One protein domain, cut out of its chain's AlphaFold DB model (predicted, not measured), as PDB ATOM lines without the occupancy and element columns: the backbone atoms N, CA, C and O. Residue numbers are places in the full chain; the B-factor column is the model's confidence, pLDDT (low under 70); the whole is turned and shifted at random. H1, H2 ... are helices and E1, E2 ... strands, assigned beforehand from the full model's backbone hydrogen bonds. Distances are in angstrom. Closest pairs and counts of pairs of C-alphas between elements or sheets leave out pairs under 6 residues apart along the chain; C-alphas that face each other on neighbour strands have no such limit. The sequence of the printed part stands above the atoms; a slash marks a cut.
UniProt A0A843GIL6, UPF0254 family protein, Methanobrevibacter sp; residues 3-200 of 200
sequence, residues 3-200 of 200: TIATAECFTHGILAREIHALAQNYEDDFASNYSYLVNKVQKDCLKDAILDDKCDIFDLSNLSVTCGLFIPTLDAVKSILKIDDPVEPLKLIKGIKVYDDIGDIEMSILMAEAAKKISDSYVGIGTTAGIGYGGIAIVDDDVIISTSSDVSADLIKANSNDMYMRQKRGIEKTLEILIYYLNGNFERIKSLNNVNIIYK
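What this domain is: This is residues 3 to 200 of the 200 residues of the protein "UPF0254 family protein" of Methanobrevibacter sp (UniProt A0A843GIL6). A twisted sheet of six strands forms the core, with H4 slanting over one face and H1 and H5 on the other. H2 packs on H5 at one end of the long axis; H3 and the small hairpin E3 and E4 lie toward the other end. The printed part has 198 residues, with six named helices and eight named strands in the order E1 H1 H2 E2 H3 E3 E4 H4 E5 E6 E7 H5 H6 E8. The mixed sheet runs E2 E1 E5 E6 E7 E8, and the class is mixed, helices and strands. The whole is compact, with a radius of gyration of the C-alphas of 16.2 A and spans of 51 by 34 by 33 A.

Where its parts are: The large sheet holds E2, residues 63 to 70, 20.0 A; E1, 3 to 8, from C-alpha 3 at (183.295, 193.822, 137.054); E5, 123 to 128, 17.1 A; E6, 135 to 139; E7, 143 to 147; and E8, 196 to 199, ending at C-alpha 199 at (179.580, 183.331, 153.685). The helices are H1, 14 to 23; H2, 35 to 51, 24.3 A; H3, 74 to 79; H4, 101 to 119, 26.9 A; H5, 160 to 182, 32.8 A; and H6, 186 to 191. E3, 91 to 93, and E4, 96 to 98, make a second sheet.

How they stand to each other: E1 is parallel to E2, N 8 to O 69 at 2.7 A, and to E5, N 7 to O 125 at 2.8 A. E5, E6 and E7 form a meander, each strand the antiparallel neighbour of the one before, with N 135 to O 128 at 2.8 A and N 136 to O 147 at 2.8 A. E8 is antiparallel to E7, N 144 to O 198 at 2.8 A. H1 and H2 link E1 to its parallel neighbour E2 in a strand-helix-strand unit with a right-handed crossover. Three layers, helices on both faces of the sheet, put H4 opposite H1 and H5. H4 is over E1, E5 and E6 at a height of 5.9 A; the closest C-alphas of H4 and E5 are Ala 112 and Gly 126, 4.0 A. H1 is over E2 and E1 at 8.2 A. H5 is the hub: it touches H1 at Ile 171 and Leu 15, 6.2 A, H2 at Glu 176 and Val 41, 6.5 A, and H6 at Ile 177 and Ile 189, 6.0 A. H6 only grazes the large sheet. The closest C-alphas of H3 and E4 are those of Leu 74 and Lys 97, 5.9 A apart; in the hairpin E3 and E4, N 93 to O 96 is 2.9 A, within hydrogen-bond range. In the six helices every O i to N i+4 pair is within hydrogen-bond range.

The domain as a whole: The C-alphas of Asp 53 and Lys 94, the two farthest apart, are 53.6 A apart. The printed part has no cut. The links H1 to H2, H2 to E2, H3 to E3 and E7 to H5 are long. Mean pLDDT of the printed part is 96.8, and no printed residue is under 70.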
ATOM      1  N   THR A   3     182.403 192.688 136.806       98.75
ATOM      2  CA  THR A   3     183.295 193.822 137.054       98.75
ATOM      3  C   THR A   3     184.183 193.556 138.268       98.75
ATOM      4  O   THR A   3     183.705 193.097 139.304       98.75
ATOM      5  N   ILE A   4     185.475 193.851 138.143       98.81
ATOM      6  CA  ILE A   4     186.488 193.636 139.181       98.81
ATOM      7  C   ILE A   4     187.186 194.958 139.496       98.81
ATOM      8  O   ILE A   4     187.605 195.677 138.585       98.81
ATOM      9  N   ALA A   5     187.382 195.240 140.779       98.88
ATOM     10  CA  ALA A   5     188.266 196.299 141.251       98.88
ATOM     11  C   ALA A   5     189.349 195.738 142.170       98.88
ATOM     12  O   ALA A   5     189.078 194.867 142.998       98.88
ATOM     13  N   THR A   6     190.577 196.249 142.049       98.94
ATOM     14  CA  THR A   6     191.689 195.854 142.923       98.94
ATOM     15  C   THR A   6     192.213 197.031 143.742       98.94
ATOM     16  O   THR A   6     192.356 198.151 143.247       98.94
ATOM     17  N   ALA A   7     192.544 196.765 145.003       98.88
ATOM     18  CA  ALA A   7     193.370 197.611 145.847       98.88
ATOM     19  C   ALA A   7     194.592 196.806 146.303       98.88
ATOM     20  O   ALA A   7     194.508 195.869 147.093       98.88
ATOM     21  N   GLU A   8     195.753 197.176 145.786       98.81
ATOM     22  CA  GLU A   8     196.975 196.392 145.859       98.81
ATOM     23  C   GLU A   8     198.069 197.137 146.622       98.81
ATOM     24  O   GLU A   8     198.286 198.333 146.420       98.81
ATOM     25  N   CYS A   9     198.818 196.417 147.457       98.12
ATOM     26  CA  CYS A   9     200.109 196.876 147.968       98.12
ATOM     27  C   CYS A   9     201.205 196.014 147.370       98.12
ATOM     28  O   CYS A   9     201.757 196.385 146.349       98.12
ATOM     29  N   PHE A  10     201.498 194.846 147.945       98.25
ATOM     30  CA  PHE A  10     202.685 194.063 147.588       98.25
ATOM     31  C   PHE A  10     202.631 193.447 146.179       98.25
ATOM     32  O   PHE A  10     203.669 193.070 145.642       98.25
ATOM     33  N   THR A  11     201.456 193.403 145.545       98.62
ATOM     34  CA  THR A  11     201.285 192.984 144.143       98.62
ATOM     35  C   THR A  11     201.408 194.134 143.135       98.62
ATOM     36  O   THR A  11     201.410 193.888 141.936       98.62
ATOM     37  N   HIS A  12     201.607 195.375 143.596       98.12
ATOM     38  CA  HIS A  12     202.037 196.532 142.790       98.12
ATOM     39  C   HIS A  12     201.102 196.934 141.625       98.12
ATOM     40  O   HIS A  12     201.555 197.558 140.666       98.12
ATOM     41  N   GLY A  13     199.810 196.598 141.670       98.06
ATOM     42  CA  GLY A  13     198.890 196.873 140.555       98.06
ATOM     43  C   GLY A  13     199.000 195.855 139.412       98.06
ATOM     44  O   GLY A  13     198.380 196.025 138.361       98.06
ATOM     45  N   ILE A  14     199.813 194.807 139.588       98.62
ATOM     46  CA  ILE A  14     200.011 193.768 138.579       98.62
ATOM     47  C   ILE A  14     198.739 192.931 138.441       98.62
ATOM     48  O   ILE A  14     198.423 192.543 137.323       98.62
ATOM     49  N   LEU A  15     197.970 192.694 139.513       98.56
ATOM     50  CA  LEU A  15     196.743 191.896 139.400       98.56
ATOM     51  C   LEU A  15     195.735 192.547 138.462       98.56
ATOM     52  O   LEU A  15     195.277 191.885 137.534       98.56
ATOM     53  N   ALA A  16     195.437 193.836 138.644       98.62
ATOM     54  CA  ALA A  16     194.534 194.549 137.741       98.62
ATOM     55  C   ALA A  16     194.994 194.471 136.280       98.62
ATOM     56  O   ALA A  16     194.189 194.180 135.396       98.62
ATOM     57  N   ARG A  17     196.294 194.676 136.028       98.25
ATOM     58  CA  ARG A  17     196.867 194.571 134.679       98.25
ATOM     59  C   ARG A  17     196.680 193.175 134.090       98.25
ATOM     60  O   ARG A  17     196.269 193.055 132.942       98.25
ATOM     61  N   GLU A  18     197.017 192.136 134.846       98.56
ATOM     62  CA  GLU A  18     196.964 190.750 134.373       98.56
ATOM     63  C   GLU A  18     195.523 190.293 134.135       98.56
ATOM     64  O   GLU A  18     195.238 189.722 133.088       98.56
ATOM     65  N   ILE A  19     194.597 190.615 135.043       98.62
ATOM     66  CA  ILE A  19     193.165 190.329 134.872       98.62
ATOM     67  C   ILE A  19     192.629 191.034 133.622       98.62
ATOM     68  O   ILE A  19     191.922 190.416 132.828       98.62
ATOM     69  N   HIS A  20     192.996 192.301 133.409       98.38
ATOM     70  CA  HIS A  20     192.610 193.049 132.212       98.38
ATOM     71  C   HIS A  20     193.160 192.411 130.933       98.38
ATOM     72  O   HIS A  20     192.404 192.192 129.990       98.38
ATOM     73  N   ALA A  21     194.448 192.060 130.904       98.31
ATOM     74  CA  ALA A  21     195.071 191.419 129.746       98.31
ATOM     75  C   ALA A  21     194.408 190.073 129.398       98.31
ATOM     76  O   ALA A  21     194.167 189.799 128.223       98.31
ATOM     77  N   LEU A  22     194.063 189.265 130.411       97.81
ATOM     78  CA  LEU A  22     193.323 188.010 130.236       97.81
ATOM     79  C   LEU A  22     191.913 188.253 129.684       97.81
ATOM     80  O   LEU A  22     191.492 187.564 128.760       97.81
ATOM     81  N   ALA A  23     191.201 189.249 130.216       97.69
ATOM     82  CA  ALA A  23     189.846 189.587 129.789       97.69
ATOM     83  C   ALA A  23     189.785 190.107 128.346       97.69
ATOM     84  O   ALA A  23     188.836 189.842 127.616       97.69
ATOM     85  N   GLN A  24     190.802 190.860 127.928       97.19
ATOM     86  CA  GLN A  24     190.879 191.421 126.580       97.19
ATOM     87  C   GLN A  24     191.567 190.493 125.573       97.19
ATOM     88  O   GLN A  24     191.688 190.865 124.408       97.19
ATOM     89  N   ASN A  25     192.025 189.314 126.012       95.31
ATOM     90  CA  ASN A  25     192.815 188.387 125.207       95.31
ATOM     91  C   ASN A  25     193.993 189.094 124.505       95.31
ATOM     92  O   ASN A  25     194.173 188.983 123.293       95.31
ATOM     93  N   TYR A  26     194.751 189.891 125.266       96.56
ATOM     94  CA  TYR A  26     195.927 190.576 124.732       96.56
ATOM     95  C   TYR A  26     197.008 189.574 124.308       96.56
ATOM     96  O   TYR A  26     197.228 188.556 124.964       96.56
ATOM     97  N   GLU A  27     197.704 189.910 123.225       94.12
ATOM     98  CA  GLU A  27     198.783 189.119 122.629       94.12
ATOM     99  C   GLU A  27     200.128 189.869 122.716       94.12
ATOM    100  O   GLU A  27     200.189 191.037 123.116       94.12
ATOM    101  N   ASP A  28     201.210 189.172 122.362       93.75
ATOM    102  CA  ASP A  28     202.582 189.691 122.330       93.75
ATOM    103  C   ASP A  28     203.005 190.383 123.641       93.75
ATOM    104  O   ASP A  28     202.825 189.839 124.732       93.75
ATOM    105  N   ASP A  29     203.570 191.590 123.556       93.06
ATOM    106  CA  ASP A  29     204.103 192.347 124.694       93.06
ATOM    107  C   ASP A  29     203.026 192.781 125.706       93.06
ATOM    108  O   ASP A  29     203.347 193.187 126.827       93.06
ATOM    109  N   PHE A  30     201.750 192.706 125.320       92.69
ATOM    110  CA  PHE A  30     200.610 193.024 126.179       92.69
ATOM    111  C   PHE A  30     199.940 191.779 126.768       92.69
ATOM    112  O   PHE A  30     199.048 191.920 127.610       92.69
ATOM    113  N   ALA A  31     200.360 190.577 126.360       95.19
ATOM    114  CA  ALA A  31     199.813 189.331 126.872       95.19
ATOM    115  C   ALA A  31     200.040 189.180 128.379       95.19
ATOM    116  O   ALA A  31     201.021 189.658 128.954       95.19
ATOM    117  N   SER A  32     199.132 188.449 129.028       96.50
ATOM    118  CA  SER A  32     199.299 188.122 130.439       96.50
ATOM    119  C   SER A  32     200.537 187.246 130.643       96.50
ATOM    120  O   SER A  32     200.667 186.170 130.045       96.50
ATOM    121  N   ASN A  33     201.396 187.644 131.584       96.69
ATOM    122  CA  ASN A  33     202.552 186.848 132.010       96.69
ATOM    123  C   ASN A  33     202.138 185.544 132.713       96.69
ATOM    124  O   ASN A  33     202.958 184.644 132.898       96.69
ATOM    125  N   TYR A  34     200.866 185.434 133.102       97.62
ATOM    126  CA  TYR A  34     200.307 184.294 133.820       97.62
ATOM    127  C   TYR A  34     199.410 183.415 132.940       97.62
ATOM    128  O   TYR A  34     198.806 182.474 133.452       97.62
ATOM    129  N   SER A  35     199.379 183.630 131.619       95.56
ATOM    130  CA  SER A  35     198.542 182.860 130.683       95.56
ATOM    131  C   SER A  35     198.707 181.342 130.831       95.56
ATOM    132  O   SER A  35     197.730 180.601 130.820       95.56
ATOM    133  N   TYR A  36     199.936 180.848 131.040       96.75
ATOM    134  CA  TYR A  36     200.175 179.416 131.271       96.75
ATOM    135  C   TYR A  36     199.487 178.897 132.543       96.75
ATOM    136  O   TYR A  36     198.853 177.840 132.512       96.75
ATOM    137  N   LEU A  37     199.602 179.637 133.653       97.75
ATOM    138  CA  LEU A  37     198.950 179.299 134.918       97.75
ATOM    139  C   LEU A  37     197.431 179.294 134.738       97.75
ATOM    140  O   LEU A  37     196.780 178.308 135.069       97.75
ATOM    141  N   VAL A  38     196.885 180.361 134.161       96.81
ATOM    142  CA  VAL A  38     195.443 180.528 133.950       96.81
ATOM    143  C   VAL A  38     194.878 179.419 133.069       96.81
ATOM    144  O   VAL A  38     193.907 178.771 133.452       96.81
ATOM    145  N   ASN A  39     195.547 179.100 131.959       96.62
ATOM    146  CA  ASN A  39     195.156 178.002 131.075       96.62
ATOM    147  C   ASN A  39     195.185 176.643 131.784       96.62
ATOM    148  O   ASN A  39     194.368 175.768 131.493       96.62
ATOM    149  N   LYS A  40     196.131 176.430 132.706       97.62
ATOM    150  CA  LYS A  40     196.170 175.214 133.526       97.62
ATOM    151  C   LYS A  40     194.970 175.159 134.477       97.62
ATOM    152  O   LYS A  40     194.289 174.140 134.506       97.62
ATOM    153  N   VAL A  41     194.682 176.248 135.191       97.44
ATOM    154  CA  VAL A  41     193.563 176.322 136.147       97.44
ATOM    155  C   VAL A  41     192.208 176.194 135.435       97.44
ATOM    156  O   VAL A  41     191.350 175.443 135.893       97.44
ATOM    157  N   GLN A  42     192.021 176.821 134.266       96.56
ATOM    158  CA  GLN A  42     190.816 176.645 133.441       96.56
ATOM    159  C   GLN A  42     190.634 175.196 132.972       96.56
ATOM    160  O   GLN A  42     189.516 174.686 132.983       96.56
ATOM    161  N   LYS A  43     191.716 174.495 132.607       95.88
ATOM    162  CA  LYS A  43     191.645 173.060 132.273       95.88
ATOM    163  C   LYS A  43     191.217 172.212 133.463       95.88
ATOM    164  O   LYS A  43     190.506 171.232 133.264       95.88
ATOM    165  N   ASP A  44     191.657 172.552 134.670       94.62
ATOM    166  CA  ASP A  44     191.230 171.842 135.875       94.62
ATOM    167  C   ASP A  44     189.752 172.131 136.188       94.62
ATOM    168  O   ASP A  44     189.004 171.188 136.433       94.62
ATOM    169  N   CYS A  45     189.292 173.377 136.022       95.50
ATOM    170  CA  CYS A  45     187.865 173.717 136.104       95.50
ATOM    171  C   CYS A  45     187.025 172.957 135.071       95.50
ATOM    172  O   CYS A  45     185.946 172.481 135.400       95.50
ATOM    173  N   LEU A  46     187.520 172.806 133.838       94.62
ATOM    174  CA  LEU A  46     186.811 172.080 132.784       94.62
ATOM    175  C   LEU A  46     186.677 170.589 133.106       94.62
ATOM    176  O   LEU A  46     185.628 170.002 132.859       94.62
ATOM    177  N   LYS A  47     187.722 169.966 133.663       93.38
ATOM    178  CA  LYS A  47     187.640 168.568 134.111       93.38
ATOM    179  C   LYS A  47     186.592 168.406 135.205       93.38
ATOM    180  O   LYS A  47     185.798 167.478 135.123       93.38
ATOM    181  N   ASP A  48     186.592 169.300 136.191       92.06
ATOM    182  CA  ASP A  48     185.624 169.262 137.288       92.06
ATOM    183  C   ASP A  48     184.197 169.502 136.761       92.06
ATOM    184  O   ASP A  48     183.286 168.758 137.101       92.06
ATOM    185  N   ALA A  49     184.014 170.452 135.837       91.75
ATOM    186  CA  ALA A  49     182.733 170.709 135.183       91.75
ATOM    187  C   ALA A  49     182.190 169.472 134.447       91.75
ATOM    188  O   ALA A  49     181.021 169.140 134.609       91.75
ATOM    189  N   ILE A  50     183.040 168.753 133.703       91.44
ATOM    190  CA  ILE A  50     182.654 167.505 133.022       91.44
ATOM    191  C   ILE A  50     182.231 166.426 134.027       91.44
ATOM    192  O   ILE A  50     181.295 165.681 133.753       91.44
ATOM    193  N   LEU A  51     182.915 166.320 135.170       89.50
ATOM    194  CA  LEU A  51     182.568 165.353 136.219       89.50
ATOM    195  C   LEU A  51     181.246 165.698 136.920       89.50
ATOM    196  O   LEU A  51     180.541 164.789 137.350       89.50
ATOM    197  N   ASP A  52     180.915 166.986 136.995       88.00
ATOM    198  CA  ASP A  52     179.693 167.520 137.605       88.00
ATOM    199  C   ASP A  52     178.520 167.662 136.606       88.00
ATOM    200  O   ASP A  52     177.530 168.327 136.919       88.00
ATOM    201  N   ASP A  53     178.627 167.103 135.393       88.25
ATOM    202  CA  ASP A  53     177.656 167.256 134.292       88.25
ATOM    203  C   ASP A  53     177.349 168.729 133.909       88.25
ATOM    204  O   ASP A  53     176.297 169.049 133.344       88.25
ATOM    205  N   LYS A  54     178.281 169.656 134.173       85.75
ATOM    206  CA  LYS A  54     178.220 171.051 133.709       85.75
ATOM    207  C   LYS A  54     178.733 171.154 132.270       85.75
ATOM    208  O   LYS A  54     179.718 170.522 131.893       85.75
ATOM    209  N   CYS A  55     178.069 171.971 131.452       75.94
ATOM    210  CA  CYS A  55     178.366 172.076 130.019       75.94
ATOM    211  C   CYS A  55     179.468 173.088 129.666       75.94
ATOM    212  O   CYS A  55     179.976 173.049 128.546       75.94
ATOM    213  N   ASP A  56     179.828 173.991 130.577       88.06
ATOM    214  CA  ASP A  56     180.788 175.060 130.326       88.06
ATOM    215  C   ASP A  56     181.540 175.507 131.591       88.06
ATOM    216  O   ASP A  56     181.244 175.111 132.719       88.06
ATOM    217  N   ILE A  57     182.578 176.310 131.356       96.06
ATOM    218  CA  ILE A  57     183.325 177.048 132.373       96.06
ATOM    219  C   ILE A  57     183.218 178.539 132.070       96.06
ATOM    220  O   ILE A  57     182.921 178.937 130.943       96.06
ATOM    221  N   PHE A  58     183.514 179.368 133.062       96.56
ATOM    222  CA  PHE A  58     183.493 180.813 132.910       96.56
ATOM    223  C   PHE A  58     184.457 181.285 131.807       96.56
ATOM    224  O   PHE A  58     185.667 181.042 131.866       96.56
ATOM    225  N   ASP A  59     183.918 182.009 130.825       96.69
ATOM    226  CA  ASP A  59     184.696 182.683 129.788       96.69
ATOM    227  C   ASP A  59     185.264 184.005 130.324       96.69
ATOM    228  O   ASP A  59     184.521 184.948 130.606       96.69
ATOM    229  N   LEU A  60     186.595 184.072 130.442       96.88
ATOM    230  CA  LEU A  60     187.322 185.228 130.973       96.88
ATOM    231  C   LEU A  60     187.106 186.507 130.155       96.88
ATOM    232  O   LEU A  60     187.259 187.589 130.719       96.88
ATOM    233  N   SER A  61     186.679 186.409 128.889       96.88
ATOM    234  CA  SER A  61     186.315 187.584 128.085       96.88
ATOM    235  C   SER A  61     185.125 188.366 128.662       96.88
ATOM    236  O   SER A  61     184.937 189.547 128.373       96.88
ATOM    237  N   ASN A  62     184.350 187.736 129.555       97.69
ATOM    238  CA  ASN A  62     183.260 188.373 130.287       97.69
ATOM    239  C   ASN A  62     183.713 189.143 131.538       97.69
ATOM    240  O   ASN A  62     182.852 189.659 132.260       97.69
ATOM    241  N   LEU A  63     185.016 189.228 131.821       98.12
ATOM    242  CA  LEU A  63     185.557 190.087 132.876       98.12
ATOM    243  C   LEU A  63     185.740 191.527 132.389       98.12
ATOM    244  O   LEU A  63     186.040 191.795 131.229       98.12
ATOM    245  N   SER A  64     185.620 192.471 133.314       98.25
ATOM    246  CA  SER A  64     185.985 193.868 133.092       98.25
ATOM    247  C   SER A  64     186.660 194.416 134.343       98.25
ATOM    248  O   SER A  64     186.118 194.300 135.439       98.25
ATOM    249  N   VAL A  65     187.849 195.004 134.203       98.62
ATOM    250  CA  VAL A  65     188.529 195.665 135.322       98.62
ATOM    251  C   VAL A  65     188.065 197.115 135.382       98.62
ATOM    252  O   VAL A  65     188.352 197.901 134.482       98.62
ATOM    253  N   THR A  66     187.350 197.477 136.446       98.38
ATOM    254  CA  THR A  66     186.864 198.845 136.658       98.38
ATOM    255  C   THR A  66     187.992 199.759 137.123       98.38
ATOM    256  O   THR A  66     188.132 200.877 136.630       98.38
ATOM    257  N   CYS A  67     188.817 199.292 138.062       98.06
ATOM    258  CA  CYS A  67     190.016 200.003 138.487       98.06
ATOM    259  C   CYS A  67     191.065 199.054 139.082       98.06
ATOM    260  O   CYS A  67     190.750 197.988 139.609       98.06
ATOM    261  N   GLY A  68     192.324 199.483 139.001       98.56
ATOM    262  CA  GLY A  68     193.446 198.882 139.708       98.56
ATOM    263  C   GLY A  68     194.182 199.952 140.491       98.56
ATOM    264  O   GLY A  68     194.693 200.909 139.906       98.56
ATOM    265  N   LEU A  69     194.203 199.824 141.813       98.56
ATOM    266  CA  LEU A  69     194.716 200.856 142.705       98.56
ATOM    267  C   LEU A  69     195.958 200.348 143.430       98.56
ATOM    268  O   LEU A  69     195.867 199.449 144.254       98.56
ATOM    269  N   PHE A  70     197.117 200.958 143.190       98.56
ATOM    270  CA  PHE A  70     198.296 200.727 144.025       98.56
ATOM    271  C   PHE A  70     198.252 201.663 145.245       98.56
ATOM    272  O   PHE A  70     198.505 202.862 145.124       98.56
ATOM    273  N   ILE A  71     197.908 201.121 146.419       98.06
ATOM    274  CA  ILE A  71     197.610 201.866 147.659       98.06
ATOM    275  C   ILE A  71     198.587 201.454 148.777       98.06
ATOM    276  O   ILE A  71     198.186 200.852 149.773       98.06
ATOM    277  N   PRO A  72     199.895 201.752 148.670       96.75
ATOM    278  CA  PRO A  72     200.865 201.323 149.676       96.75
ATOM    279  C   PRO A  72     200.790 202.134 150.980       96.75
ATOM    280  O   PRO A  72     201.200 201.635 152.027       96.75
ATOM    281  N   THR A  73     200.286 203.371 150.950       97.94
ATOM    282  CA  THR A  73     200.332 204.280 152.106       97.94
ATOM    283  C   THR A  73     199.037 204.304 152.910       97.94
ATOM    284  O   THR A  73     197.945 204.140 152.364       97.94
ATOM    285  N   LEU A  74     199.156 204.561 154.216       97.50
ATOM    286  CA  LEU A  74     198.004 204.749 155.106       97.50
ATOM    287  C   LEU A  74     197.141 205.953 154.684       97.50
ATOM    288  O   LEU A  74     195.915 205.887 154.721       97.50
ATOM    289  N   ASP A  75     197.768 207.027 154.205       97.31
ATOM    290  CA  ASP A  75     197.048 208.208 153.720       97.31
ATOM    291  C   ASP A  75     196.178 207.889 152.503       97.31
ATOM    292  O   ASP A  75     195.050 208.370 152.405       97.31
ATOM    293  N   ALA A  76     196.663 207.054 151.578       97.56
ATOM    294  CA  ALA A  76     195.894 206.637 150.409       97.56
ATOM    295  C   ALA A  76     194.747 205.686 150.795       97.56
ATOM    296  O   ALA A  76     193.659 205.787 150.229       97.56
ATOM    297  N   VAL A  77     194.937 204.834 151.809       97.94
ATOM    298  CA  VAL A  77     193.847 204.032 152.398       97.94
ATOM    299  C   VAL A  77     192.711 204.940 152.891       97.94
ATOM    300  O   VAL A  77     191.558 204.749 152.513       97.94
ATOM    301  N   LYS A  78     193.025 205.987 153.658       97.75
ATOM    302  CA  LYS A  78     192.004 206.910 154.181       97.75
ATOM    303  C   LYS A  78     191.394 207.791 153.087       97.75
ATOM    304  O   LYS A  78     190.180 207.937 152.983       97.75
ATOM    305  N   SER A  79     192.230 208.388 152.242       97.56
ATOM    306  CA  SER A  79     191.794 209.419 151.291       97.56
ATOM    307  C   SER A  79     191.189 208.873 149.997       97.56
ATOM    308  O   SER A  79     190.268 209.503 149.476       97.56
ATOM    309  N   ILE A  80     191.666 207.731 149.488       98.00
ATOM    310  CA  ILE A  80     191.195 207.124 148.231       98.00
ATOM    311  C   ILE A  80     190.163 206.041 148.525       98.00
ATOM    312  O   ILE A  80     189.048 206.129 148.019       98.00
ATOM    313  N   LEU A  81     190.501 205.065 149.378       98.12
ATOM    314  CA  LEU A  81     189.588 203.960 149.704       98.12
ATOM    315  C   LEU A  81     188.478 204.360 150.689       98.12
ATOM    316  O   LEU A  81     187.535 203.599 150.872       98.12
ATOM    317  N   LYS A  82     188.554 205.557 151.292       97.69
ATOM    318  CA  LYS A  82     187.556 206.071 152.250       97.69
ATOM    319  C   LYS A  82     187.344 205.131 153.443       97.69
ATOM    320  O   LYS A  82     186.230 204.993 153.942       97.69
ATOM    321  N   ILE A  83     188.418 204.473 153.878       97.44
ATOM    322  CA  ILE A  83     188.425 203.656 155.091       97.44
ATOM    323  C   ILE A  83     188.753 204.591 156.257       97.44
ATOM    324  O   ILE A  83     189.906 204.995 156.419       97.44
ATOM    325  N   ASP A  84     187.727 204.967 157.022       91.12
ATOM    326  CA  ASP A  84     187.858 205.914 158.138       91.12
ATOM    327  C   ASP A  84     188.681 205.328 159.297       91.12
ATOM    328  O   ASP A  84     189.535 206.020 159.858       91.12
ATOM    329  N   ASP A  85     188.472 204.040 159.591       94.50
ATOM    330  CA  ASP A  85     189.145 203.291 160.658       94.50
ATOM    331  C   ASP A  85     189.920 202.090 160.077       94.50
ATOM    332  O   ASP A  85     189.422 200.962 160.062       94.50
ATOM    333  N   PRO A  86     191.095 202.321 159.459       96.38
ATOM    334  CA  PRO A  86     191.918 201.239 158.935       96.38
ATOM    335  C   PRO A  86     192.603 200.476 160.068       96.38
ATOM    336  O   PRO A  86     192.847 201.034 161.135       96.38
ATOM    337  N   VAL A  87     193.017 199.233 159.798       97.19
ATOM    338  CA  VAL A  87     193.859 198.465 160.728       97.19
ATOM    339  C   VAL A  87     195.089 199.296 161.103       97.19
ATOM    340  O   VAL A  87     195.780 199.828 160.221       97.19
ATOM    341  N   GLU A  88     195.369 199.399 162.402       97.44
ATOM    342  CA  GLU A  88     196.507 200.160 162.912       97.44
ATOM    343  C   GLU A  88     197.815 199.417 162.583       97.44
ATOM    344  O   GLU A  88     197.997 198.264 162.985       97.44
ATOM    345  N   PRO A  89     198.739 200.023 161.815       97.50
ATOM    346  CA  PRO A  89     199.967 199.351 161.422       97.50
ATOM    347  C   PRO A  89     200.938 199.235 162.594       97.50
ATOM    348  O   PRO A  89     201.126 200.174 163.364       97.50
ATOM    349  N   LEU A  90     201.674 198.123 162.650       97.56
ATOM    350  CA  LEU A  90     202.780 197.942 163.598       97.56
ATOM    351  C   LEU A  90     203.855 199.017 163.413       97.56
ATOM    352  O   LEU A  90     204.546 199.413 164.356       97.56
ATOM    353  N   LYS A  91     204.042 199.453 162.163       96.94
ATOM    354  CA  LYS A  91     205.007 200.481 161.791       96.94
ATOM    355  C   LYS A  91     204.618 201.167 160.487       96.94
ATOM    356  O   LYS A  91     204.070 200.547 159.579       96.94
ATOM    357  N   LEU A  92     205.019 202.430 160.360       97.25
ATOM    358  CA  LEU A  92     205.024 203.158 159.095       97.25
ATOM    359  C   LEU A  92     206.455 203.339 158.571       97.25
ATOM    360  O   LEU A  92     207.336 203.818 159.288       97.25
ATOM    361  N   ILE A  93     206.687 203.004 157.300       95.19
ATOM    362  CA  ILE A  93     207.946 203.285 156.589       95.19
ATOM    363  C   ILE A  93     207.651 204.317 155.509       95.19
ATOM    364  O   ILE A  93     207.146 203.979 154.445       95.19
ATOM    365  N   LYS A  94     207.951 205.596 155.774       94.56
ATOM    366  CA  LYS A  94     207.626 206.703 154.848       94.56
ATOM    367  C   LYS A  94     206.136 206.699 154.439       94.56
ATOM    368  O   LYS A  94     205.807 206.868 153.272       94.56
ATOM    369  N   GLY A  95     205.250 206.432 155.401       95.62
ATOM    370  CA  GLY A  95     203.800 206.319 155.190       95.62
ATOM    371  C   GLY A  95     203.314 204.950 154.701       95.62
ATOM    372  O   GLY A  95     202.110 204.707 154.736       95.62
ATOM    373  N   ILE A  96     204.214 204.046 154.289       96.19
ATOM    374  CA  ILE A  96     203.875 202.667 153.910       96.19
ATOM    375  C   ILE A  96     203.505 201.878 155.161       96.19
ATOM    376  O   ILE A  96     204.263 201.873 156.134       96.19
ATOM    377  N   LYS A  97     202.352 201.214 155.109       97.00
ATOM    378  CA  LYS A  97     201.804 200.406 156.201       97.00
ATOM    379  C   LYS A  97     202.508 199.050 156.314       97.00
ATOM    380  O   LYS A  97     202.698 198.366 155.311       97.00
ATOM    381  N   VAL A  98     202.920 198.693 157.530       98.00
ATOM    382  CA  VAL A  98     203.527 197.397 157.861       98.00
ATOM    383  C   VAL A  98     202.671 196.715 158.924       98.00
ATOM    384  O   VAL A  98     202.553 197.231 160.035       98.00
ATOM    385  N   TYR A  99     202.120 195.554 158.583       98.38
ATOM    386  CA  TYR A  99     201.357 194.685 159.479       98.38
ATOM    387  C   TYR A  99     202.099 193.366 159.730       98.38
ATOM    388  O   TYR A  99     203.128 193.102 159.099       98.38
ATOM    389  N   ASP A 100     201.602 192.571 160.672       98.31
ATOM    390  CA  ASP A 100     201.850 191.129 160.721       98.31
ATOM    391  C   ASP A 100     200.814 190.381 159.862       98.31
ATOM    392  O   ASP A 100     199.951 190.998 159.239       98.31
ATOM    393  N   ASP A 101     200.881 189.048 159.834       98.12
ATOM    394  CA  ASP A 101     199.971 188.220 159.033       98.12
ATOM    395  C   ASP A 101     198.486 188.431 159.377       98.12
ATOM    396  O   ASP A 101     197.643 188.398 158.483       98.12
ATOM    397  N   ILE A 102     198.153 188.669 160.651       98.19
ATOM    398  CA  ILE A 102     196.764 188.892 161.078       98.19
ATOM    399  C   ILE A 102     196.280 190.241 160.547       98.19
ATOM    400  O   ILE A 102     195.262 190.301 159.855       98.19
ATOM    401  N   GLY A 103     197.045 191.307 160.802       98.56
ATOM    402  CA  GLY A 103     196.703 192.644 160.328       98.56
ATOM    403  C   GLY A 103     196.695 192.746 158.801       98.56
ATOM    404  O   GLY A 103     195.867 193.462 158.242       98.56
ATOM    405  N   ASP A 104     197.559 192.003 158.103       98.75
ATOM    406  CA  ASP A 104     197.540 191.941 156.642       98.75
ATOM    407  C   ASP A 104     196.267 191.259 156.111       98.75
ATOM    408  O   ASP A 104     195.685 191.742 155.138       98.75
ATOM    409  N   ILE A 105     195.790 190.175 156.734       98.75
ATOM    410  CA  ILE A 105     194.520 189.543 156.342       98.75
ATOM    411  C   ILE A 105     193.353 190.510 156.559       98.75
ATOM    412  O   ILE A 105     192.610 190.779 155.612       98.75
ATOM    413  N   GLU A 106     193.228 191.090 157.754       98.69
ATOM    414  CA  GLU A 106     192.160 192.044 158.082       98.69
ATOM    415  C   GLU A 106     192.162 193.250 157.134       98.69
ATOM    416  O   GLU A 106     191.141 193.598 156.535       98.69
ATOM    417  N   MET A 107     193.333 193.854 156.918       98.69
ATOM    418  CA  MET A 107     193.463 195.014 156.044       98.69
ATOM    419  C   MET A 107     193.218 194.646 154.574       98.69
ATOM    420  O   MET A 107     192.647 195.456 153.842       98.69
ATOM    421  N   SER A 108     193.600 193.444 154.122       98.88
ATOM    422  CA  SER A 108     193.310 192.996 152.752       98.88
ATOM    423  C   SER A 108     191.804 192.906 152.490       98.88
ATOM    424  O   SER A 108     191.353 193.361 151.441       98.88
ATOM    425  N   ILE A 109     191.018 192.429 153.462       98.88
ATOM    426  CA  ILE A 109     189.552 192.369 153.370       98.88
ATOM    427  C   ILE A 109     188.973 193.784 153.288       98.88
ATOM    428  O   ILE A 109     188.247 194.083 152.340       98.88
ATOM    429  N   LEU A 110     189.365 194.686 154.201       98.75
ATOM    430  CA  LEU A 110     188.907 196.083 154.176       98.75
ATOM    431  C   LEU A 110     189.239 196.775 152.847       98.75
ATOM    432  O   LEU A 110     188.410 197.494 152.291       98.75
ATOM    433  N   MET A 111     190.446 196.553 152.316       98.81
ATOM    434  CA  MET A 111     190.859 197.106 151.025       98.81
ATOM    435  C   MET A 111     190.022 196.554 149.868       98.81
ATOM    436  O   MET A 111     189.643 197.327 148.988       98.81
ATOM    437  N   ALA A 112     189.723 195.252 149.868       98.88
ATOM    438  CA  ALA A 112     188.903 194.610 148.845       98.88
ATOM    439  C   ALA A 112     187.467 195.159 148.850       98.88
ATOM    440  O   ALA A 112     186.955 195.565 147.806       98.88
ATOM    441  N   GLU A 113     186.844 195.243 150.029       98.75
ATOM    442  CA  GLU A 113     185.483 195.770 150.186       98.75
ATOM    443  C   GLU A 113     185.403 197.247 149.805       98.75
ATOM    444  O   GLU A 113     184.473 197.670 149.113       98.75
ATOM    445  N   ALA A 114     186.402 198.037 150.200       98.69
ATOM    446  CA  ALA A 114     186.466 199.440 149.830       98.69
ATOM    447  C   ALA A 114     186.647 199.628 148.320       98.69
ATOM    448  O   ALA A 114     185.925 200.432 147.735       98.69
ATOM    449  N   ALA A 115     187.549 198.869 147.681       98.75
ATOM    450  CA  ALA A 115     187.738 198.899 146.231       98.75
ATOM    451  C   ALA A 115     186.430 198.581 145.499       98.75
ATOM    452  O   ALA A 115     186.014 199.377 144.664       98.75
ATOM    453  N   LYS A 116     185.747 197.492 145.887       98.62
ATOM    454  CA  LYS A 116     184.424 197.107 145.368       98.62
ATOM    455  C   LYS A 116     183.418 198.252 145.484       98.62
ATOM    456  O   LYS A 116     182.742 198.596 144.517       98.62
ATOM    457  N   LYS A 117     183.327 198.852 146.675       98.38
ATOM    458  CA  LYS A 117     182.340 199.887 147.000       98.38
ATOM    459  C   LYS A 117     182.558 201.181 146.222       98.38
ATOM    460  O   LYS A 117     181.589 201.765 145.748       98.38
ATOM    461  N   ILE A 118     183.797 201.664 146.114       97.94
ATOM    462  CA  ILE A 118     184.071 202.945 145.440       97.94
ATOM    463  C   ILE A 118     183.936 202.856 143.917       97.94
ATOM    464  O   ILE A 118     183.723 203.883 143.275       97.94
ATOM    465  N   SER A 119     184.086 201.661 143.345       97.88
ATOM    466  CA  SER A 119     184.009 201.424 141.903       97.88
ATOM    467  C   SER A 119     182.670 200.857 141.435       97.88
ATOM    468  O   SER A 119     182.486 200.718 140.228       97.88
ATOM    469  N   ASP A 120     181.765 200.514 142.358       98.06
ATOM    470  CA  ASP A 120     180.527 199.776 142.073       98.06
ATOM    471  C   ASP A 120     180.795 198.467 141.297       98.06
ATOM    472  O   ASP A 120     180.108 198.105 140.340       98.06
ATOM    473  N   SER A 121     181.878 197.771 141.664       98.50
ATOM    474  CA  SER A 121     182.260 196.501 141.039       98.50
ATOM    475  C   SER A 121     181.553 195.314 141.694       98.50
ATOM    476  O   SER A 121     181.194 195.350 142.869       98.50
ATOM    477  N   TYR A 122     181.396 194.224 140.942       98.56
ATOM    478  CA  TYR A 122     180.843 192.973 141.459       98.56
ATOM    479  C   TYR A 122     181.813 192.284 142.430       98.56
ATOM    480  O   TYR A 122     181.404 191.826 143.491       98.56
ATOM    481  N   VAL A 123     183.111 192.272 142.105       98.81
ATOM    482  CA  VAL A 123     184.167 191.677 142.939       98.81
ATOM    483  C   VAL A 123     185.217 192.720 143.308       98.81
ATOM    484  O   VAL A 123     185.694 193.479 142.461       98.81
ATOM    485  N   GLY A 124     185.609 192.724 144.580       98.88
ATOM    486  CA  GLY A 124     186.765 193.451 145.093       98.88
ATOM    487  C   GLY A 124     187.932 192.512 145.380       98.88
ATOM    488  O   GLY A 124     187.734 191.406 145.882       98.88
ATOM    489  N   ILE A 125     189.156 192.957 145.102       98.94
ATOM    490  CA  ILE A 125     190.386 192.235 145.444       98.94
ATOM    491  C   ILE A 125     191.304 193.150 146.246       98.94
ATOM    492  O   ILE A 125     191.599 194.266 145.822       98.94
ATOM    493  N   GLY A 126     191.781 192.673 147.388       98.88
ATOM    494  CA  GLY A 126     192.670 193.410 148.277       98.88
ATOM    495  C   GLY A 126     193.963 192.650 148.522       98.88
ATOM    496  O   GLY A 126     193.928 191.451 148.787       98.88
ATOM    497  N   THR A 127     195.110 193.331 148.452       98.88
ATOM    498  CA  THR A 127     196.406 192.726 148.797       98.88
ATOM    499  C   THR A 127     197.256 193.647 149.668       98.88
ATOM    500  O   THR A 127     197.431 194.836 149.382       98.88
ATOM    501  N   THR A 128     197.847 193.100 150.725       98.62
ATOM    502  CA  THR A 128     198.823 193.799 151.577       98.62
ATOM    503  C   THR A 128     199.844 192.816 152.133       98.62
ATOM    504  O   THR A 128     199.551 191.635 152.268       98.62
ATOM    505  N   ALA A 129     201.078 193.268 152.357       98.12
ATOM    506  CA  ALA A 129     202.080 192.430 153.002       98.12
ATOM    507  C   ALA A 129     203.143 193.275 153.714       98.12
ATOM    508  O   ALA A 129     203.946 193.954 153.063       98.12
ATOM    509  N   GLY A 130     203.187 193.180 155.038       97.50
ATOM    510  CA  GLY A 130     204.239 193.693 155.902       97.50
ATOM    511  C   GLY A 130     205.263 192.607 156.222       97.50
ATOM    512  O   GLY A 130     206.139 192.302 155.400       97.50
ATOM    513  N   ILE A 131     205.157 192.040 157.421       97.81
ATOM    514  CA  ILE A 131     206.015 190.977 157.956       97.81
ATOM    515  C   ILE A 131     205.234 189.664 157.937       97.81
ATOM    516  O   ILE A 131     204.183 189.568 158.557       97.81
ATOM    517  N   GLY A 132     205.789 188.651 157.274       97.75
ATOM    518  CA  GLY A 132     205.156 187.343 157.129       97.75
ATOM    519  C   GLY A 132     204.767 187.039 155.684       97.75
ATOM    520  O   GLY A 132     205.429 187.468 154.731       97.75
ATOM    521  N   TYR A 133     203.708 186.260 155.532       98.25
ATOM    522  CA  TYR A 133     203.157 185.735 154.286       98.25
ATOM    523  C   TYR A 133     202.196 186.704 153.582       98.25
ATOM    524  O   TYR A 133     201.854 186.485 152.416       98.25
ATOM    525  N   GLY A 134     201.783 187.776 154.263       98.38
ATOM    526  CA  GLY A 134     200.874 188.789 153.731       98.38
ATOM    527  C   GLY A 134     199.425 188.313 153.630       98.38
ATOM    528  O   GLY A 134     199.103 187.163 153.919       98.38
ATOM    529  N   GLY A 135     198.555 189.216 153.190       98.75
ATOM    530  CA  GLY A 135     197.115 189.034 153.104       98.75
ATOM    531  C   GLY A 135     196.594 189.299 151.698       98.75
ATOM    532  O   GLY A 135     196.988 190.257 151.022       98.75
ATOM    533  N   ILE A 136     195.708 188.415 151.264       98.94
ATOM    534  CA  ILE A 136     194.984 188.434 149.998       98.94
ATOM    535  C   ILE A 136     193.513 188.237 150.341       98.94
ATOM    536  O   ILE A 136     193.177 187.287 151.049       98.94
ATOM    537  N   ALA A 137     192.644 189.078 149.792       98.94
ATOM    538  CA  ALA A 137     191.202 188.916 149.889       98.94
ATOM    539  C   ALA A 137     190.537 189.055 148.518       98.94
ATOM    540  O   ALA A 137     190.899 189.936 147.738       98.94
ATOM    541  N   ILE A 138     189.552 188.200 148.250       98.88
ATOM    542  CA  ILE A 138     188.601 188.307 147.140       98.88
ATOM    543  C   ILE A 138     187.210 188.338 147.772       98.88
ATOM    544  O   ILE A 138     186.866 187.437 148.539       98.88
ATOM    545  N   VAL A 139     186.442 189.388 147.490       98.81
ATOM    546  CA  VAL A 139     185.146 189.637 148.135       98.81
ATOM    547  C   VAL A 139     184.069 189.961 147.110       98.81
ATOM    548  O   VAL A 139     184.311 190.718 146.168       98.81
ATOM    549  N   ASP A 140     182.870 189.445 147.341       98.38
ATOM    550  CA  ASP A 140     181.631 189.930 146.735       98.38
ATOM    551  C   ASP A 140     180.590 190.225 147.846       98.38
ATOM    552  O   ASP A 140     180.952 190.489 149.006       98.38
ATOM    553  N   ASP A 141     179.307 190.271 147.482       97.62
ATOM    554  CA  ASP A 141     178.209 190.511 148.426       97.62
ATOM    555  C   ASP A 141     177.845 189.291 149.289       97.62
ATOM    556  O   ASP A 141     177.317 189.478 150.384       97.62
ATOM    557  N   ASP A 142     178.202 188.081 148.862       97.81
ATOM    558  CA  ASP A 142     177.817 186.810 149.482       97.81
ATOM    559  C   ASP A 142     178.999 186.087 150.153       97.81
ATOM    560  O   ASP A 142     178.802 185.269 151.053       97.81
ATOM    561  N   VAL A 143     180.240 186.352 149.734       98.31
ATOM    562  CA  VAL A 143     181.429 185.621 150.179       98.31
ATOM    563  C   VAL A 143     182.657 186.513 150.371       98.31
ATOM    564  O   VAL A 143     182.926 187.463 149.632       98.31
ATOM    565  N   ILE A 144     183.452 186.153 151.377       98.81
ATOM    566  CA  ILE A 144     184.816 186.631 151.603       98.81
ATOM    567  C   ILE A 144     185.743 185.424 151.524       98.81
ATOM    568  O   ILE A 144     185.627 184.490 152.319       98.81
ATOM    569  N   ILE A 145     186.695 185.459 150.596       98.88
ATOM    570  CA  ILE A 145     187.794 184.500 150.519       98.88
ATOM    571  C   ILE A 145     189.067 185.226 150.931       98.88
ATOM    572  O   ILE A 145     189.469 186.181 150.270       98.88
ATOM    573  N   SER A 146     189.720 184.769 151.996       98.75
ATOM    574  CA  SER A 146     190.970 185.352 152.496       98.75
ATOM    575  C   SER A 146     192.083 184.312 152.580       98.75
ATOM    576  O   SER A 146     191.836 183.174 152.987       98.75
ATOM    577  N   THR A 147     193.311 184.690 152.230       98.75
ATOM    578  CA  THR A 147     194.488 183.812 152.295       98.75
ATOM    579  C   THR A 147     195.800 184.594 152.356       98.75
ATOM    580  O   THR A 147     195.805 185.817 152.263       98.75
ATOM    581  N   SER A 148     196.928 183.891 152.466       98.44
ATOM    582  CA  SER A 148     198.280 184.449 152.379       98.44
ATOM    583  C   SER A 148     199.021 183.979 151.126       98.44
ATOM    584  O   SER A 148     198.560 183.080 150.422       98.44
ATOM    585  N   SER A 149     200.193 184.549 150.833       97.62
ATOM    586  CA  SER A 149     200.947 184.224 149.615       97.62
ATOM    587  C   SER A 149     201.778 182.932 149.693       97.62
ATOM    588  O   SER A 149     202.525 182.661 148.761       97.62
ATOM    589  N   ASP A 150     201.765 182.187 150.802       96.38
ATOM    590  CA  ASP A 150     202.631 181.013 151.061       96.38
ATOM    591  C   ASP A 150     204.156 181.277 151.099       96.38
ATOM    592  O   ASP A 150     204.935 180.355 151.344       96.38
ATOM    593  N   VAL A 151     204.609 182.522 150.915       97.88
ATOM    594  CA  VAL A 151     206.028 182.910 150.970       97.88
ATOM    595  C   VAL A 151     206.214 184.009 152.009       97.88
ATOM    596  O   VAL A 151     205.667 185.098 151.868       97.88
ATOM    597  N   SER A 152     207.000 183.732 153.048       97.31
ATOM    598  CA  SER A 152     207.291 184.715 154.091       97.31
ATOM    599  C   SER A 152     208.370 185.698 153.638       97.31
ATOM    600  O   SER A 152     209.383 185.295 153.068       97.31
ATOM    601  N   ALA A 153     208.168 186.984 153.911       97.56
ATOM    602  CA  ALA A 153     209.180 188.023 153.758       97.56
ATOM    603  C   ALA A 153     208.986 189.126 154.811       97.56
ATOM    604  O   ALA A 153     207.985 189.172 155.525       97.56
ATOM    605  N   ASP A 154     209.951 190.034 154.912       96.62
ATOM    606  CA  ASP A 154     209.941 191.124 155.889       96.62
ATOM    607  C   ASP A 154     210.175 192.454 155.171       96.62
ATOM    608  O   ASP A 154     211.289 192.738 154.731       96.62
ATOM    609  N   LEU A 155     209.120 193.272 155.064       94.62
ATOM    610  CA  LEU A 155     209.155 194.572 154.385       94.62
ATOM    611  C   LEU A 155     210.132 195.573 155.036       94.62
ATOM    612  O   LEU A 155     210.541 196.544 154.401       94.62
ATOM    613  N   ILE A 156     210.513 195.361 156.299       94.00
ATOM    614  CA  ILE A 156     211.447 196.236 157.020       94.00
ATOM    615  C   ILE A 156     212.901 195.917 156.638       94.00
ATOM    616  O   ILE A 156     213.778 196.779 156.756       94.00
ATOM    617  N   LYS A 157     213.183 194.692 156.181       90.75
ATOM    618  CA  LYS A 157     214.535 194.241 155.835       90.75
ATOM    619  C   LYS A 157     214.821 194.425 154.346       90.75
ATOM    620  O   LYS A 157     213.959 194.252 153.494       90.75
ATOM    621  N   ALA A 158     216.079 194.712 154.019       73.44
ATOM    622  CA  ALA A 158     216.544 194.741 152.637       73.44
ATOM    623  C   ALA A 158     216.718 193.305 152.107       73.44
ATOM    624  O   ALA A 158     217.817 192.757 152.137       73.44
ATOM    625  N   ASN A 159     215.625 192.685 151.655       86.31
ATOM    626  CA  ASN A 159     215.651 191.379 150.996       86.31
ATOM    627  C   ASN A 159     214.736 191.361 149.765       86.31
ATOM    628  O   ASN A 159     213.585 190.929 149.808       86.31
ATOM    629  N   SER A 160     215.277 191.837 148.645       88.62
ATOM    630  CA  SER A 160     214.524 191.983 147.399       88.62
ATOM    631  C   SER A 160     214.063 190.653 146.804       88.62
ATOM    632  O   SER A 160     213.027 190.624 146.147       88.62
ATOM    633  N   ASN A 161     214.801 189.557 147.019       95.19
ATOM    634  CA  ASN A 161     214.449 188.263 146.436       95.19
ATOM    635  C   ASN A 161     213.212 187.666 147.112       95.19
ATOM    636  O   ASN A 161     212.268 187.289 146.423       95.19
ATOM    637  N   ASP A 162     213.179 187.643 148.444       96.19
ATOM    638  CA  ASP A 162     212.030 187.096 149.171       96.19
ATOM    639  C   ASP A 162     210.790 187.968 148.961       96.19
ATOM    640  O   ASP A 162     209.696 187.449 148.745       96.19
ATOM    641  N   MET A 163     210.960 189.295 148.907       96.19
ATOM    642  CA  MET A 163     209.876 190.218 148.556       96.19
ATOM    643  C   MET A 163     209.328 189.964 147.147       96.19
ATOM    644  O   MET A 163     208.111 189.952 146.957       96.19
ATOM    645  N   TYR A 164     210.207 189.737 146.167       97.50
ATOM    646  CA  TYR A 164     209.809 189.422 144.797       97.50
ATOM    647  C   TYR A 164     209.088 188.072 144.706       97.50
ATOM    648  O   TYR A 164     208.033 187.975 144.082       97.50
ATOM    649  N   MET A 165     209.604 187.037 145.373       98.31
ATOM    650  CA  MET A 165     208.961 185.722 145.404       98.31
ATOM    651  C   MET A 165     207.600 185.773 146.105       98.31
ATOM    652  O   MET A 165     206.646 185.164 145.616       98.31
ATOM    653  N   ARG A 166     207.481 186.558 147.186       98.38
ATOM    654  CA  ARG A 166     206.210 186.834 147.867       98.38
ATOM    655  C   ARG A 166     205.211 187.497 146.931       98.38
ATOM    656  O   ARG A 166     204.104 186.990 146.777       98.38
ATOM    657  N   GLN A 167     205.615 188.566 146.243       98.62
ATOM    658  CA  GLN A 167     204.799 189.237 145.229       98.62
ATOM    659  C   GLN A 167     204.327 188.271 144.141       98.62
ATOM    660  O   GLN A 167     203.125 188.167 143.899       98.62
ATOM    661  N   LYS A 168     205.261 187.553 143.509       98.56
ATOM    662  CA  LYS A 168     204.953 186.619 142.425       98.56
ATOM    663  C   LYS A 168     203.938 185.575 142.880       98.56
ATOM    664  O   LYS A 168     202.907 185.408 142.234       98.56
ATOM    665  N   ARG A 169     204.189 184.914 144.015       98.56
ATOM    666  CA  ARG A 169     203.286 183.873 144.511       98.56
ATOM    667  C   ARG A 169     201.928 184.437 144.933       98.56
ATOM    668  O   ARG A 169     200.912 183.787 144.703       98.56
ATOM    669  N   GLY A 170     201.890 185.653 145.480       98.75
ATOM    670  CA  GLY A 170     200.640 186.342 145.791       98.75
ATOM    671  C   GLY A 170     199.788 186.609 144.552       98.75
ATOM    672  O   GLY A 170     198.581 186.372 144.581       98.75
ATOM    673  N   ILE A 171     200.413 187.015 143.441       98.88
ATOM    674  CA  ILE A 171     199.716 187.199 142.162       98.88
ATOM    675  C   ILE A 171     199.175 185.861 141.647       98.88
ATOM    676  O   ILE A 171     197.985 185.752 141.364       98.88
ATOM    677  N   GLU A 172     200.025 184.831 141.586       98.81
ATOM    678  CA  GLU A 172     199.635 183.493 141.116       98.81
ATOM    679  C   GLU A 172     198.447 182.934 141.901       98.81
ATOM    680  O   GLU A 172     197.468 182.484 141.309       98.81
ATOM    681  N   LYS A 173     198.520 182.985 143.235       98.75
ATOM    682  CA  LYS A 173     197.485 182.429 144.108       98.75
ATOM    683  C   LYS A 173     196.176 183.210 144.011       98.75
ATOM    684  O   LYS A 173     195.110 182.604 144.016       98.75
ATOM    685  N   THR A 174     196.243 184.534 143.867       98.88
ATOM    686  CA  THR A 174     195.040 185.355 143.666       98.88
ATOM    687  C   THR A 174     194.353 185.011 142.343       98.88
ATOM    688  O   THR A 174     193.141 184.823 142.327       98.88
ATOM    689  N   LEU A 175     195.109 184.875 141.244       98.88
ATOM    690  CA  LEU A 175     194.551 184.488 139.940       98.88
ATOM    691  C   LEU A 175     193.957 183.072 139.971       98.88
ATOM    692  O   LEU A 175     192.879 182.851 139.428       98.88
ATOM    693  N   GLU A 176     194.631 182.129 140.634       98.62
ATOM    694  CA  GLU A 176     194.134 180.763 140.828       98.62
ATOM    695  C   GLU A 176     192.789 180.751 141.575       98.62
ATOM    696  O   GLU A 176     191.819 180.172 141.083       98.62
ATOM    697  N   ILE A 177     192.700 181.448 142.715       98.81
ATOM    698  CA  ILE A 177     191.457 181.544 143.493       98.81
ATOM    699  C   ILE A 177     190.363 182.246 142.691       98.81
ATOM    700  O   ILE A 177     189.235 181.762 142.683       98.81
ATOM    701  N   LEU A 178     190.683 183.342 141.996       98.81
ATOM    702  CA  LEU A 178     189.714 184.076 141.183       98.81
ATOM    703  C   LEU A 178     189.080 183.167 140.124       98.81
ATOM    704  O   LEU A 178     187.861 183.157 139.986       98.81
ATOM    705  N   ILE A 179     189.871 182.364 139.410       98.50
ATOM    706  CA  ILE A 179     189.343 181.463 138.372       98.50
ATOM    707  C   ILE A 179     188.475 180.363 138.985       98.50
ATOM    708  O   ILE A 179     187.397 180.089 138.456       98.50
ATOM    709  N   TYR A 180     188.896 179.748 140.096       98.50
ATOM    710  CA  TYR A 180     188.050 178.765 140.780       98.50
ATOM    711  C   TYR A 180     186.744 179.392 141.277       98.50
ATOM    712  O   TYR A 180     185.682 178.797 141.101       98.50
ATOM    713  N   TYR A 181     186.804 180.604 141.833       98.44
ATOM    714  CA  TYR A 181     185.641 181.344 142.319       98.44
ATOM    715  C   TYR A 181     184.656 181.652 141.182       98.44
ATOM    716  O   TYR A 181     183.474 181.342 141.305       98.44
ATOM    717  N   LEU A 182     185.142 182.141 140.034       97.81
ATOM    718  CA  LEU A 182     184.315 182.424 138.852       97.81
ATOM    719  C   LEU A 182     183.606 181.175 138.299       97.81
ATOM    720  O   LEU A 182     182.585 181.289 137.629       97.81
ATOM    721  N   ASN A 183     184.136 179.984 138.590       97.12
ATOM    722  CA  ASN A 183     183.557 178.693 138.209       97.12
ATOM    723  C   ASN A 183     182.756 178.021 139.342       97.12
ATOM    724  O   ASN A 183     182.346 176.864 139.210       97.12
ATOM    725  N   GLY A 184     182.556 178.708 140.472       95.06
ATOM    726  CA  GLY A 184     181.869 178.171 141.649       95.06
ATOM    727  C   GLY A 184     182.583 176.979 142.296       95.06
ATOM    728  O   GLY A 184     181.956 176.185 142.995       95.06
ATOM    729  N   ASN A 185     183.885 176.812 142.058       95.81
ATOM    730  CA  ASN A 185     184.654 175.647 142.487       95.81
ATOM    731  C   ASN A 185     185.286 175.860 143.875       95.81
ATOM    732  O   ASN A 185     186.506 175.894 144.048       95.81
ATOM    733  N   PHE A 186     184.432 176.029 144.886       95.94
ATOM    734  CA  PHE A 186     184.859 176.313 146.260       95.94
ATOM    735  C   PHE A 186     185.641 175.164 146.909       95.94
ATOM    736  O   PHE A 186     186.462 175.417 147.786       95.94
ATOM    737  N   GLU A 187     185.451 173.916 146.473       95.06
ATOM    738  CA  GLU A 187     186.219 172.775 146.991       95.06
ATOM    739  C   GLU A 187     187.701 172.860 146.600       95.06
ATOM    740  O   GLU A 187     188.577 172.645 147.442       95.06
ATOM    741  N   ARG A 188     188.009 173.284 145.364       96.38
ATOM    742  CA  ARG A 188     189.394 173.588 144.964       96.38
ATOM    743  C   ARG A 188     189.979 174.709 145.811       96.38
ATOM    744  O   ARG A 188     191.102 174.572 146.288       96.38
ATOM    745  N   ILE A 189     189.212 175.770 146.058       98.12
ATOM    746  CA  ILE A 189     189.650 176.905 146.884       98.12
ATOM    747  C   ILE A 189     189.977 176.446 148.314       98.12
ATOM    748  O   ILE A 189     191.044 176.775 148.825       98.12
ATOM    749  N   LYS A 190     189.118 175.626 148.935       97.50
ATOM    750  CA  LYS A 190     189.350 175.045 150.274       97.50
ATOM    751  C   LYS A 190     190.574 174.130 150.335       97.50
ATOM    752  O   LYS A 190     191.155 173.973 151.404       97.50
ATOM    753  N   SER A 191     190.957 173.511 149.216       96.69
ATOM    754  CA  SER A 191     192.137 172.639 149.150       96.69
ATOM    755  C   SER A 191     193.470 173.398 149.124       96.69
ATOM    756  O   SER A 191     194.525 172.792 149.317       96.69
ATOM    757  N   LEU A 192     193.441 174.713 148.888       97.19
ATOM    758  CA  LEU A 192     194.633 175.553 148.900       97.19
ATOM    759  C   LEU A 192     195.072 175.866 150.338       97.19
ATOM    760  O   LEU A 192     194.267 175.976 151.262       97.19
ATOM    761  N   ASN A 193     196.377 176.063 150.521       95.81
ATOM    762  CA  ASN A 193     196.951 176.347 151.833       95.81
ATOM    763  C   ASN A 193     196.423 177.664 152.412       95.81
ATOM    764  O   ASN A 193     196.375 178.676 151.712       95.81
ATOM    765  N   ASN A 194     196.136 177.677 153.717       94.38
ATOM    766  CA  ASN A 194     195.803 178.886 154.478       94.38
ATOM    767  C   ASN A 194     194.646 179.694 153.869       94.38
ATOM    768  O   ASN A 194     194.704 180.923 153.841       94.38
ATOM    769  N   VAL A 195     193.633 179.030 153.311       98.19
ATOM    770  CA  VAL A 195     192.427 179.700 152.816       98.19
ATOM    771  C   VAL A 195     191.327 179.637 153.867       98.19
ATOM    772  O   VAL A 195     191.070 178.592 154.458       98.19
ATOM    773  N   ASN A 196     190.656 180.767 154.061       98.12
ATOM    774  CA  ASN A 196     189.428 180.880 154.827       98.12
ATOM    775  C   ASN A 196     188.318 181.432 153.923       98.12
ATOM    776  O   ASN A 196     188.564 182.342 153.130       98.12
ATOM    777  N   ILE A 197     187.115 180.867 154.039       98.44
ATOM    778  CA  ILE A 197     185.937 181.253 153.254       98.44
ATOM    779  C   ILE A 197     184.805 181.551 154.231       98.44
ATOM    780  O   ILE A 197     184.418 180.680 155.011       98.44
ATOM    781  N   ILE A 198     184.279 182.770 154.179       98.00
ATOM    782  CA  ILE A 198     183.172 183.237 155.017       98.00
ATOM    783  C   ILE A 198     182.002 183.574 154.096       98.00
ATOM    784  O   ILE A 198     182.171 184.366 153.175       98.00
ATOM    785  N   TYR A 199     180.835 182.992 154.362       96.19
ATOM    786  CA  TYR A 199     179.580 183.331 153.685       96.19
ATOM    787  C   TYR A 199     178.841 184.402 154.503       96.19
ATOM    788  O   TYR A 199     178.807 184.289 155.734       96.19
ATOM    789  N   LYS A 200     178.326 185.440 153.837       91.44
ATOM    790  CA  LYS A 200     177.637 186.595 154.437       91.44
ATOM    791  C   LYS A 200     176.151 186.332 154.689       91.44
ATOM    792  O   LYS A 200     175.548 185.513 153.962       91.44
TER     793      LYS A 200